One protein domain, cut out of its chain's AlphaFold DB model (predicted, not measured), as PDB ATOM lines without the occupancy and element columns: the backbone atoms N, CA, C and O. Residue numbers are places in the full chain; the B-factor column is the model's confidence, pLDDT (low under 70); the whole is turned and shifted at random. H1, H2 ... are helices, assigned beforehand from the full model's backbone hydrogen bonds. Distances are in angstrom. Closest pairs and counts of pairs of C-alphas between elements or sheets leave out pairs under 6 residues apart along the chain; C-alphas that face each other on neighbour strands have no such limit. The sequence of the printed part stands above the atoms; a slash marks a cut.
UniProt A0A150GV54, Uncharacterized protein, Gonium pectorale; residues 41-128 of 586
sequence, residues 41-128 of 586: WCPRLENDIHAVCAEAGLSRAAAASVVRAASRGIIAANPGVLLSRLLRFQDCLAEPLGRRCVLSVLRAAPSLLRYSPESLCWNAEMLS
ATOM      1  N   TRP A  41      38.408 -28.411  41.056       91.94
ATOM      2  CA  TRP A  41      38.610 -28.912  39.702       91.94
ATOM      3  C   TRP A  41      38.595 -30.444  39.714       91.94
ATOM      4  O   TRP A  41      39.314 -31.062  40.499       91.94
ATOM      5  N   CYS A  42      37.763 -31.055  38.874       93.12
ATOM      6  CA  CYS A  42      37.645 -32.505  38.760       93.12
ATOM      7  C   CYS A  42      37.533 -32.914  37.281       93.12
ATOM      8  O   CYS A  42      37.113 -32.091  36.464       93.12
ATOM      9  N   PRO A  43      37.853 -34.175  36.920       95.69
ATOM     10  CA  PRO A  43      37.809 -34.632  35.526       95.69
ATOM     11  C   PRO A  43      36.446 -34.433  34.851       95.69
ATOM     12  O   PRO A  43      36.373 -34.146  33.662       95.69
ATOM     13  N   ARG A  44      35.350 -34.533  35.616       94.50
ATOM     14  CA  ARG A  44      33.999 -34.271  35.108       94.50
ATOM     15  C   ARG A  44      33.819 -32.808  34.697       94.50
ATOM     16  O   ARG A  44      33.387 -32.554  33.583       94.50
ATOM     17  N   LEU A  45      34.214 -31.867  35.555       94.31
ATOM     18  CA  LEU A  45      34.142 -30.436  35.254       94.31
ATOM     19  C   LEU A  45      35.029 -30.057  34.059       94.31
ATOM     20  O   LEU A  45      34.654 -29.221  33.244       94.31
ATOM     21  N   GLU A  46      36.199 -30.683  33.942       96.56
ATOM     22  CA  GLU A  46      37.082 -30.512  32.789       96.56
ATOM     23  C   GLU A  46      36.412 -30.965  31.485       96.56
ATOM     24  O   GLU A  46      36.414 -30.214  30.507       96.56
ATOM     25  N   ASN A  47      35.767 -32.138  31.489       97.06
ATOM     26  CA  ASN A  47      34.985 -32.634  30.354       97.06
ATOM     27  C   ASN A  47      33.806 -31.709  30.014       97.06
ATOM     28  O   ASN A  47      33.589 -31.418  28.839       97.06
ATOM     29  N   ASP A  48      33.096 -31.194  31.022       97.06
ATOM     30  CA  ASP A  48      31.986 -30.253  30.828       97.06
ATOM     31  C   ASP A  48      32.472 -28.948  30.171       97.06
ATOM     32  O   ASP A  48      31.855 -28.440  29.234       97.06
ATOM     33  N   ILE A  49      33.621 -28.415  30.599       97.38
ATOM     34  CA  ILE A  49      34.222 -27.220  29.987       97.38
ATOM     35  C   ILE A  49      34.699 -27.514  28.558       97.38
ATOM     36  O   ILE A  49      34.559 -26.660  27.678       97.38
ATOM     37  N   HIS A  50      35.236 -28.708  28.297       97.81
ATOM     38  CA  HIS A  50      35.579 -29.140  26.941       97.81
ATOM     39  C   HIS A  50      34.349 -29.209  26.028       97.81
ATOM     40  O   HIS A  50      34.422 -28.716  24.900       97.81
ATOM     41  N   ALA A  51      33.231 -29.758  26.513       97.69
ATOM     42  CA  ALA A  51      31.966 -29.813  25.783       97.69
ATOM     43  C   ALA A  51      31.441 -28.403  25.469       97.69
ATOM     44  O   ALA A  51      31.167 -28.102  24.310       97.69
ATOM     45  N   VAL A  52      31.439 -27.502  26.457       97.69
ATOM     46  CA  VAL A  52      31.080 -26.083  26.272       97.69
ATOM     47  C   VAL A  52      31.967 -25.392  25.234       97.69
ATOM     48  O   VAL A  52      31.479 -24.631  24.399       97.69
ATOM     49  N   CYS A  53      33.279 -25.644  25.247       97.69
ATOM     50  CA  CYS A  53      34.179 -25.075  24.245       97.69
ATOM     51  C   CYS A  53      33.883 -25.612  22.836       97.69
ATOM     52  O   CYS A  53      33.978 -24.852  21.870       97.69
ATOM     53  N   ALA A  54      33.548 -26.899  22.710       97.50
ATOM     54  CA  ALA A  54      33.176 -27.508  21.436       97.50
ATOM     55  C   ALA A  54      31.849 -26.942  20.906       97.50
ATOM     56  O   ALA A  54      31.778 -26.574  19.736       97.50
ATOM     57  N   GLU A  55      30.848 -26.790  21.775       97.44
ATOM     58  CA  GLU A  55      29.555 -26.170  21.460       97.44
ATOM     59  C   GLU A  55      29.717 -24.714  21.005       97.44
ATOM     60  O   GLU A  55      29.159 -24.303  19.991       97.44
ATOM     61  N   ALA A  56      30.586 -23.952  21.672       96.75
ATOM     62  CA  ALA A  56      30.944 -22.597  21.263       96.75
ATOM     63  C   ALA A  56      31.818 -22.543  19.988       96.75
ATOM     64  O   ALA A  56      32.220 -21.458  19.566       96.75
ATOM     65  N   GLY A  57      32.153 -23.678  19.365       97.00
ATOM     66  CA  GLY A  57      32.910 -23.736  18.114       97.00
ATOM     67  C   GLY A  57      34.394 -23.374  18.246       97.00
ATOM     68  O   GLY A  57      35.003 -22.909  17.277       97.00
ATOM     69  N   LEU A  58      34.999 -23.554  19.425       97.69
ATOM     70  CA  LEU A  58      36.428 -23.307  19.624       97.69
ATOM     71  C   LEU A  58      37.271 -24.433  19.017       97.69
ATOM     72  O   LEU A  58      36.983 -25.618  19.155       97.69
ATOM     73  N   SER A  59      38.412 -24.061  18.428       96.50
ATOM     74  CA  SER A  59      39.446 -25.042  18.075       96.50
ATOM     75  C   SER A  59      39.967 -25.775  19.320       96.50
ATOM     76  O   SER A  59      40.043 -25.186  20.402       96.50
ATOM     77  N   ARG A  60      40.448 -27.016  19.160       96.75
ATOM     78  CA  ARG A  60      41.035 -27.816  20.256       96.75
ATOM     79  C   ARG A  60      42.119 -27.062  21.038       96.75
ATOM     80  O   ARG A  60      42.187 -27.162  22.260       96.75
ATOM     81  N   ALA A  61      42.944 -26.269  20.350       96.44
ATOM     82  CA  ALA A  61      43.996 -25.469  20.977       96.44
ATOM     83  C   ALA A  61      43.450 -24.284  21.797       96.44
ATOM     84  O   ALA A  61      43.981 -23.987  22.866       96.44
ATOM     85  N   ALA A  62      42.401 -23.609  21.312       96.75
ATOM     86  CA  ALA A  62      41.734 -22.546  22.063       96.75
ATOM     87  C   ALA A  62      40.993 -23.119  23.281       96.75
ATOM     88  O   ALA A  62      41.170 -22.609  24.385       96.75
ATOM     89  N   ALA A  63      40.266 -24.228  23.101       97.94
ATOM     90  CA  ALA A  63      39.593 -24.954  24.178       97.94
ATOM     91  C   ALA A  63      40.574 -25.351  25.293       97.94
ATOM     92  O   ALA A  63      40.348 -25.030  26.454       97.94
ATOM     93  N   ALA A  64      41.727 -25.939  24.948       97.62
ATOM     94  CA  ALA A  64      42.758 -26.298  25.927       97.62
ATOM     95  C   ALA A  64      43.310 -25.087  26.708       97.62
ATOM     96  O   ALA A  64      43.673 -25.212  27.880       97.62
ATOM     97  N   SER A  65      43.379 -23.907  26.079       97.56
ATOM     98  CA  SER A  65      43.791 -22.665  26.749       97.56
ATOM     99  C   SER A  65      42.731 -22.181  27.744       97.56
ATOM    100  O   SER A  65      43.061 -21.849  28.884       97.56
ATOM    101  N   VAL A  66      41.454 -22.214  27.349       97.94
ATOM    102  CA  VAL A  66      40.306 -21.859  28.201       97.94
ATOM    103  C   VAL A  66      40.193 -22.808  29.396       97.94
ATOM    104  O   VAL A  66      40.146 -22.339  30.531       97.94
ATOM    105  N   VAL A  67      40.259 -24.123  29.170       97.88
ATOM    106  CA  VAL A  67      40.246 -25.160  30.221       97.88
ATOM    107  C   VAL A  67      41.367 -24.919  31.235       97.88
ATOM    108  O   VAL A  67      41.119 -24.865  32.437       97.88
ATOM    109  N   ARG A  68      42.596 -24.663  30.765       97.38
ATOM    110  CA  ARG A  68      43.742 -24.345  31.635       97.38
ATOM    111  C   ARG A  68      43.548 -23.053  32.432       97.38
ATOM    112  O   ARG A  68      44.031 -22.946  33.558       97.38
ATOM    113  N   ALA A  69      42.911 -22.040  31.852       97.12
ATOM    114  CA  ALA A  69      42.626 -20.795  32.559       97.12
ATOM    115  C   ALA A  69      41.547 -20.993  33.633       97.12
ATOM    116  O   ALA A  69      41.685 -20.459  34.734       97.12
ATOM    117  N   ALA A  70      40.513 -21.785  33.336       96.50
ATOM    118  CA  ALA A  70      39.460 -22.132  34.282       96.50
ATOM    119  C   ALA A  70      40.004 -22.977  35.447       96.50
ATOM    120  O   ALA A  70      39.717 -22.665  36.601       96.50
ATOM    121  N   SER A  71      40.876 -23.957  35.178       95.69
ATOM    122  CA  SER A  71      41.475 -24.811  36.220       95.69
ATOM    123  C   SER A  71      42.370 -24.062  37.198       95.69
ATOM    124  O   SER A  71      42.514 -24.458  38.352       95.69
ATOM    125  N   ARG A  72      42.928 -22.932  36.757       95.38
ATOM    126  CA  ARG A  72      43.716 -22.010  37.583       95.38
ATOM    127  C   ARG A  72      42.874 -20.932  38.270       95.38
ATOM    128  O   ARG A  72      43.448 -20.037  38.883       95.38
ATOM    129  N   GLY A  73      41.548 -20.955  38.119       94.44
ATOM    130  CA  GLY A  73      40.650 -19.933  38.668       94.44
ATOM    131  C   GLY A  73      40.826 -18.544  38.043       94.44
ATOM    132  O   GLY A  73      40.441 -17.542  38.640       94.44
ATOM    133  N   ILE A  74      41.428 -18.450  36.850       95.56
ATOM    134  CA  ILE A  74      41.619 -17.170  36.150       95.56
ATOM    135  C   ILE A  74      40.288 -16.691  35.557       95.56
ATOM    136  O   ILE A  74      40.038 -15.490  35.499       95.56
ATOM    137  N   ILE A  75      39.439 -17.619  35.115       96.56
ATOM    138  CA  ILE A  75      38.103 -17.364  34.560       96.56
ATOM    139  C   ILE A  75      37.061 -18.227  35.281       96.56
ATOM    140  O   ILE A  75      37.420 -19.138  36.025       96.56
ATOM    141  N   ALA A  76      35.772 -17.947  35.066       94.62
ATOM    142  CA  ALA A  76      34.693 -18.733  35.657       94.62
ATOM    143  C   ALA A  76      34.755 -20.199  35.193       94.62
ATOM    144  O   ALA A  76      34.820 -20.466  33.995       94.62
ATOM    145  N   ALA A  77      34.698 -21.134  36.145       94.88
ATOM    146  CA  ALA A  77      34.653 -22.568  35.863       94.88
ATOM    147  C   ALA A  77      33.219 -23.109  35.710       94.88
ATOM    148  O   ALA A  77      33.044 -24.262  35.346       94.88
ATOM    149  N   ASN A  78      32.186 -22.300  35.982       95.06
ATOM    150  CA  ASN A  78      30.793 -22.706  35.787       95.06
ATOM    151  C   ASN A  78      30.494 -22.860  34.275       95.06
ATOM    152  O   ASN A  78      30.581 -21.851  33.567       95.06
ATOM    153  N   PRO A  79      30.114 -24.061  33.785       95.81
ATOM    154  CA  PRO A  79      29.935 -24.316  32.353       95.81
ATOM    155  C   PRO A  79      28.899 -23.403  31.686       95.81
ATOM    156  O   PRO A  79      29.168 -22.861  30.619       95.81
ATOM    157  N   GLY A  80      27.756 -23.150  32.333       95.81
ATOM    158  CA  GLY A  80      26.698 -22.296  31.776       95.81
ATOM    159  C   GLY A  80      27.112 -20.826  31.669       95.81
ATOM    160  O   GLY A  80      26.906 -20.188  30.635       95.81
ATOM    161  N   VAL A  81      27.766 -20.292  32.708       95.94
ATOM    162  CA  VAL A  81      28.322 -18.925  32.678       95.94
ATOM    163  C   VAL A  81      29.406 -18.812  31.609       95.94
ATOM    164  O   VAL A  81      29.460 -17.816  30.887       95.94
ATOM    165  N   LEU A  82      30.266 -19.825  31.496       96.81
ATOM    166  CA  LEU A  82      31.344 -19.847  30.519       96.81
ATOM    167  C   LEU A  82      30.810 -19.922  29.083       96.81
ATOM    168  O   LEU A  82      31.274 -19.146  28.253       96.81
ATOM    169  N   LEU A  83      29.824 -20.782  28.802       97.38
ATOM    170  CA  LEU A  83      29.194 -20.904  27.483       97.38
ATOM    171  C   LEU A  83      28.580 -19.575  27.047       97.38
ATOM    172  O   LEU A  83      28.952 -19.037  26.006       97.38
ATOM    173  N   SER A  84      27.718 -18.994  27.888       97.50
ATOM    174  CA  SER A  84      27.089 -17.695  27.624       97.50
ATOM    175  C   SER A  84      28.132 -16.609  27.341       97.50
ATOM    176  O   SER A  84      28.009 -15.831  26.392       97.50
ATOM    177  N   ARG A  85      29.226 -16.598  28.113       97.81
ATOM    178  CA  ARG A  85      30.301 -15.622  27.938       97.81
ATOM    179  C   ARG A  85      31.126 -15.851  26.680       97.81
ATOM    180  O   ARG A  85      31.520 -14.872  26.057       97.81
ATOM    181  N   LEU A  86      31.386 -17.101  26.303       98.12
ATOM    182  CA  LEU A  86      32.096 -17.456  25.073       98.12
ATOM    183  C   LEU A  86      31.297 -17.071  23.830       98.12
ATOM    184  O   LEU A  86      31.885 -16.529  22.896       98.12
ATOM    185  N   LEU A  87      29.986 -17.328  23.824       97.94
ATOM    186  CA  LEU A  87      29.102 -16.948  22.721       97.94
ATOM    187  C   LEU A  87      29.075 -15.423  22.567       97.94
ATOM    188  O   LEU A  87      29.494 -14.912  21.534       97.94
ATOM    189  N   ARG A  88      28.776 -14.683  23.646       97.94
ATOM    190  CA  ARG A  88      28.793 -13.208  23.611       97.94
ATOM    191  C   ARG A  88      30.150 -12.624  23.229       97.94
ATOM    192  O   ARG A  88      30.208 -11.637  22.504       97.94
ATOM    193  N   PHE A  89      31.246 -13.202  23.724       98.06
ATOM    194  CA  PHE A  89      32.600 -12.775  23.362       98.06
ATOM    195  C   PHE A  89      32.858 -12.933  21.864       98.06
ATOM    196  O   PHE A  89      33.456 -12.049  21.256       98.06
ATOM    197  N   GLN A  90      32.408 -14.044  21.275       97.75
ATOM    198  CA  GLN A  90      32.532 -14.272  19.842       97.75
ATOM    199  C   GLN A  90      31.665 -13.316  19.038       97.75
ATOM    200  O   GLN A  90      32.195 -12.688  18.129       97.75
ATOM    201  N   ASP A  91      30.401 -13.147  19.412       97.75
ATOM    202  CA  ASP A  91      29.468 -12.280  18.692       97.75
ATOM    203  C   ASP A  91      29.942 -10.823  18.697       97.75
ATOM    204  O   ASP A  91      30.055 -10.203  17.642       97.75
ATOM    205  N   CYS A  92      30.326 -10.300  19.868       98.00
ATOM    206  CA  CYS A  92      30.762  -8.910  20.005       98.00
ATOM    207  C   CYS A  92      32.075  -8.626  19.257       98.00
ATOM    208  O   CYS A  92      32.249  -7.555  18.690       98.00
ATOM    209  N   LEU A  93      33.035  -9.557  19.260       97.88
ATOM    210  CA  LEU A  93      34.356  -9.306  18.667       97.88
ATOM    211  C   LEU A  93      34.497  -9.818  17.228       97.88
ATOM    212  O   LEU A  93      35.501  -9.512  16.577       97.88
ATOM    213  N   ALA A  94      33.527 -10.578  16.714       97.56
ATOM    214  CA  ALA A  94      33.564 -11.099  15.351       97.56
ATOM    215  C   ALA A  94      33.520  -9.986  14.302       97.56
ATOM    216  O   ALA A  94      34.235 -10.099  13.307       97.56
ATOM    217  N   GLU A  95      32.749  -8.922  14.524       96.56
ATOM    218  CA  GLU A  95      32.674  -7.785  13.602       96.56
ATOM    219  C   GLU A  95      34.007  -7.011  13.510       96.56
ATOM    220  O   GLU A  95      34.569  -6.945  12.415       96.56
ATOM    221  N   PRO A  96      34.598  -6.493  14.610       97.12
ATOM    222  CA  PRO A  96      35.830  -5.706  14.516       97.12
ATOM    223  C   PRO A  96      37.088  -6.536  14.209       97.12
ATOM    224  O   PRO A  96      38.043  -6.007  13.637       97.12
ATOM    225  N   LEU A  97      37.144  -7.813  14.612       97.31
ATOM    226  CA  LEU A  97      38.365  -8.629  14.498       97.31
ATOM    227  C   LEU A  97      38.284  -9.732  13.434       97.31
ATOM    228  O   LEU A  97      39.318 -10.214  12.968       97.31
ATOM    229  N   GLY A  98      37.082 -10.171  13.067       97.50
ATOM    230  CA  GLY A  98      36.865 -11.393  12.302       97.50
ATOM    231  C   GLY A  98      36.998 -12.659  13.157       97.50
ATOM    232  O   GLY A  98      37.864 -12.783  14.030       97.50
ATOM    233  N   ARG A  99      36.172 -13.671  12.859       96.62
ATOM    234  CA  ARG A  99      36.067 -14.924  13.639       96.62
ATOM    235  C   ARG A  99      37.411 -15.627  13.878       96.62
ATOM    236  O   ARG A  99      37.684 -16.084  14.984       96.62
ATOM    237  N   ARG A 100      38.287 -15.689  12.865       97.00
ATOM    238  CA  ARG A 100      39.616 -16.328  12.989       97.00
ATOM    239  C   ARG A 100      40.503 -15.624  14.023       97.00
ATOM    240  O   ARG A 100      41.175 -16.291  14.808       97.00
ATOM    241  N   CYS A 101      40.483 -14.291  14.048       97.50
ATOM    242  CA  CYS A 101      41.251 -13.502  15.006       97.50
ATOM    243  C   CYS A 101      40.712 -13.681  16.427       97.50
ATOM    244  O   CYS A 101      41.502 -13.863  17.348       97.50
ATOM    245  N   VAL A 102      39.389 -13.702  16.613       98.12
ATOM    246  CA  VAL A 102      38.765 -13.937  17.928       98.12
ATOM    247  C   VAL A 102      39.236 -15.258  18.545       98.12
ATOM    248  O   VAL A 102      39.643 -15.295  19.706       98.12
ATOM    249  N   LEU A 103      39.268 -16.339  17.759       97.12
ATOM    250  CA  LEU A 103      39.758 -17.640  18.230       97.12
ATOM    251  C   LEU A 103      41.257 -17.613  18.580       97.12
ATOM    252  O   LEU A 103      41.671 -18.212  19.576       97.12
ATOM    253  N   SER A 104      42.071 -16.899  17.794       97.44
ATOM    254  CA  SER A 104      43.497 -16.674  18.085       97.44
ATOM    255  C   SER A 104      43.695 -15.901  19.398       97.44
ATOM    256  O   SER A 104      44.503 -16.289  20.245       97.44
ATOM    257  N   VAL A 105      42.890 -14.859  19.613       97.94
ATOM    258  CA  VAL A 105      42.870 -14.041  20.832       97.94
ATOM    259  C   VAL A 105      42.500 -14.878  22.056       97.94
ATOM    260  O   VAL A 105      43.223 -14.830  23.049       97.94
ATOM    261  N   LEU A 106      41.445 -15.696  21.978       97.69
ATOM    262  CA  LEU A 106      41.046 -16.597  23.067       97.69
ATOM    263  C   LEU A 106      42.121 -17.635  23.383       97.69
ATOM    264  O   LEU A 106      42.377 -17.928  24.550       97.69
ATOM    265  N   ARG A 107      42.798 -18.163  22.357       97.62
ATOM    266  CA  ARG A 107      43.930 -19.073  22.550       97.62
ATOM    267  C   ARG A 107      45.070 -18.391  23.307       97.62
ATOM    268  O   ARG A 107      45.645 -19.009  24.201       97.62
ATOM    269  N   ALA A 108      45.407 -17.153  22.950       97.75
ATOM    270  CA  ALA A 108      46.544 -16.431  23.515       97.75
ATOM    271  C   ALA A 108      46.261 -15.799  24.892       97.75
ATOM    272  O   ALA A 108      47.163 -15.734  25.727       97.75
ATOM    273  N   ALA A 109      45.036 -15.331  25.136       98.00
ATOM    274  CA  ALA A 109      44.651 -14.606  26.345       98.00
ATOM    275  C   ALA A 109      43.221 -14.964  26.805       98.00
ATOM    276  O   ALA A 109      42.327 -14.116  26.777       98.00
ATOM    277  N   PRO A 110      42.988 -16.197  27.299       98.06
ATOM    278  CA  PRO A 110      41.673 -16.612  27.803       98.06
ATOM    279  C   PRO A 110      41.200 -15.775  29.004       98.06
ATOM    280  O   PRO A 110      40.003 -15.676  29.255       98.06
ATOM    281  N   SER A 111      42.113 -15.104  29.717       97.94
ATOM    282  CA  SER A 111      41.795 -14.165  30.802       97.94
ATOM    283  C   SER A 111      40.929 -12.979  30.366       97.94
ATOM    284  O   SER A 111      40.330 -12.324  31.219       97.94
ATOM    285  N   LEU A 112      40.818 -12.703  29.062       98.06
ATOM    286  CA  LEU A 112      39.917 -11.677  28.542       98.06
ATOM    287  C   LEU A 112      38.438 -11.998  28.794       98.06
ATOM    288  O   LEU A 112      37.632 -11.079  28.912       98.06
ATOM    289  N   LEU A 113      38.091 -13.271  29.012       98.06
ATOM    290  CA  LEU A 113      36.748 -13.686  29.427       98.06
ATOM    291  C   LEU A 113      36.369 -13.192  30.833       98.06
ATOM    292  O   LEU A 113      35.271 -13.460  31.295       98.06
ATOM    293  N   ARG A 114      37.243 -12.476  31.549       97.19
ATOM    294  CA  ARG A 114      36.880 -11.783  32.797       97.19
ATOM    295  C   ARG A 114      36.191 -10.440  32.554       97.19
ATOM    296  O   ARG A 114      35.470  -9.971  33.431       97.19
ATOM    297  N   TYR A 115      36.394  -9.835  31.385       97.81
ATOM    298  CA  TYR A 115      35.848  -8.524  31.025       97.81
ATOM    299  C   TYR A 115      34.508  -8.670  30.298       97.81
ATOM    300  O   TYR A 115      34.194  -9.740  29.769       97.81
ATOM    301  N   SER A 116      33.671  -7.633  30.334       97.25
ATOM    302  CA  SER A 116      32.423  -7.613  29.557       97.25
ATOM    303  C   SER A 116      32.768  -7.633  28.057       97.25
ATOM    304  O   SER A 116      33.585  -6.811  27.629       97.25
ATOM    305  N   PRO A 117      32.194  -8.558  27.264       97.50
ATOM    306  CA  PRO A 117      32.366  -8.592  25.811       97.50
ATOM    307  C   PRO A 117      32.072  -7.255  25.128       97.50
ATOM    308  O   PRO A 117      32.823  -6.826  24.256       97.50
ATOM    309  N   GLU A 118      31.035  -6.563  25.591       97.06
ATOM    310  CA  GLU A 118      30.580  -5.278  25.070       97.06
ATOM    311  C   GLU A 118      31.642  -4.188  25.301       97.06
ATOM    312  O   GLU A 118      31.971  -3.417  24.400       97.06
ATOM    313  N   SER A 119      32.270  -4.184  26.484       96.62
ATOM    314  CA  SER A 119      33.373  -3.264  26.802       96.62
ATOM    315  C   SER A 119      34.614  -3.528  25.940       96.62
ATOM    316  O   SER A 119      35.289  -2.591  25.513       96.62
ATOM    317  N   LEU A 120      34.929  -4.800  25.674       97.56
ATOM    318  CA  LEU A 120      36.052  -5.167  24.807       97.56
ATOM    319  C   LEU A 120      35.786  -4.796  23.343       97.56
ATOM    320  O   LEU A 120      36.716  -4.354  22.671       97.56
ATOM    321  N   CYS A 121      34.546  -4.944  22.863       97.50
ATOM    322  CA  CYS A 121      34.132  -4.500  21.530       97.50
ATOM    323  C   CYS A 121      34.315  -2.994  21.373       97.50
ATOM    324  O   CYS A 121      35.023  -2.551  20.472       97.50
ATOM    325  N   TRP A 122      33.801  -2.216  22.328       96.31
ATOM    326  CA  TRP A 122      33.979  -0.768  22.342       96.31
ATOM    327  C   TRP A 122      35.460  -0.364  22.319       96.31
ATOM    328  O   TRP A 122      35.883   0.476  21.524       96.31
ATOM    329  N   ASN A 123      36.298  -0.999  23.142       96.69
ATOM    330  CA  ASN A 123      37.735  -0.727  23.134       96.69
ATOM    331  C   ASN A 123      38.405  -1.139  21.813       96.69
ATOM    332  O   ASN A 123      39.330  -0.457  21.369       96.69
ATOM    333  N   ALA A 124      37.946  -2.213  21.162       97.56
ATOM    334  CA  ALA A 124      38.419  -2.612  19.838       97.56
ATOM    335  C   ALA A 124      38.054  -1.569  18.768       97.56
ATOM    336  O   ALA A 124      38.909  -1.192  17.966       97.56
ATOM    337  N   GLU A 125      36.827  -1.044  18.788       96.50
ATOM    338  CA  GLU A 125      36.375   0.026  17.890       96.50
ATOM    339  C   GLU A 125      37.180   1.313  18.087       96.50
ATOM    340  O   GLU A 125      37.607   1.958  17.122       96.50
ATOM    341  N   MET A 126      37.458   1.676  19.335       95.12
ATOM    342  CA  MET A 126      38.301   2.826  19.637       95.12
ATOM    343  C   MET A 126      39.747   2.591  19.195       95.12
ATOM    344  O   MET A 126      40.334   3.459  18.552       95.12
ATOM    345  N   LEU A 127      40.313   1.407  19.438       96.56
ATOM    346  CA  LEU A 127      41.643   1.054  18.935       96.56
ATOM    347  C   LEU A 127      41.693   1.093  17.399       96.56
ATOM    348  O   LEU A 127      42.701   1.509  16.832       96.56
ATOM    349  N   SER A 128      40.594   0.757  16.719       96.75
ATOM    350  CA  SER A 128      40.488   0.870  15.259       96.75
ATOM    351  C   SER A 128      40.587   2.313  14.752       96.75
ATOM    352  O   SER A 128      41.008   2.519  13.622       96.75
TER     353      SER A 128
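AT A GLANCE: This is residues 41 to 128 of the 586 residues of an uncharacterized protein of Gonium pectorale (UniProt A0A150GV54). A kinked helix, H3, runs along one side of a rod of helices and touches four of the others, with the hairpin H1 and H2 toward one end of the rod and H6 at the other. H4 packs on both H3 and H2, while H2 and H3 themselves stay apart. The printed part has 88 residues, six named helices, H1 to H6 in order, and no named strand: all helix. It is compact, radius of gyration of the C-alphas 12.3 A, spanning 41 by 20 by 19 A.

HOW THE PARTS SIT: Find H1, residues 43 to 55, and H2, residues 60 to 71, a hairpin; closest C-alphas Cys 53 and Ala 63, 5.4 A. The hub H3, residues 79 to 97, touches H1 with residues 79 to 86 alone; closest C-alphas Val 52 and Leu 83, 5.6 A. H4, residues 99 to 108, touches H2 with residues 61 to 66 of H2 alone; closest C-alphas Ala 62 and Arg 107, 4.1 A. H5, residues 110 to 114, touches H2; closest C-alphas Val 66 and Pro 110, 5.4 A. H6, residues 117 to 128, touches H3 at a shallow tilt of 19 degrees; closest C-alphas Phe 89 and Pro 117, 4.9 A. Every O i to N i+4 pair is within hydrogen-bond range in H1, H2, H4 and H6, 13 of 15 in H3, and 0 of 1 in H5, with 2 of 2 O i to N i+3.

IN THESE COORDINATES: H1 begins at C-alpha 43 (37.809, -34.632, 35.526). H3, 25.2 A long, has a kink of 26 degrees near residue 91. H6 ends at C-alpha 128 (40.488, 0.870, 15.259).

THE WHOLE: The farthest C-alphas, Pro 43 and Ser 128, are 41.0 A apart. The printed part has no cut or long link; no printed residue is under 70 in pLDDT.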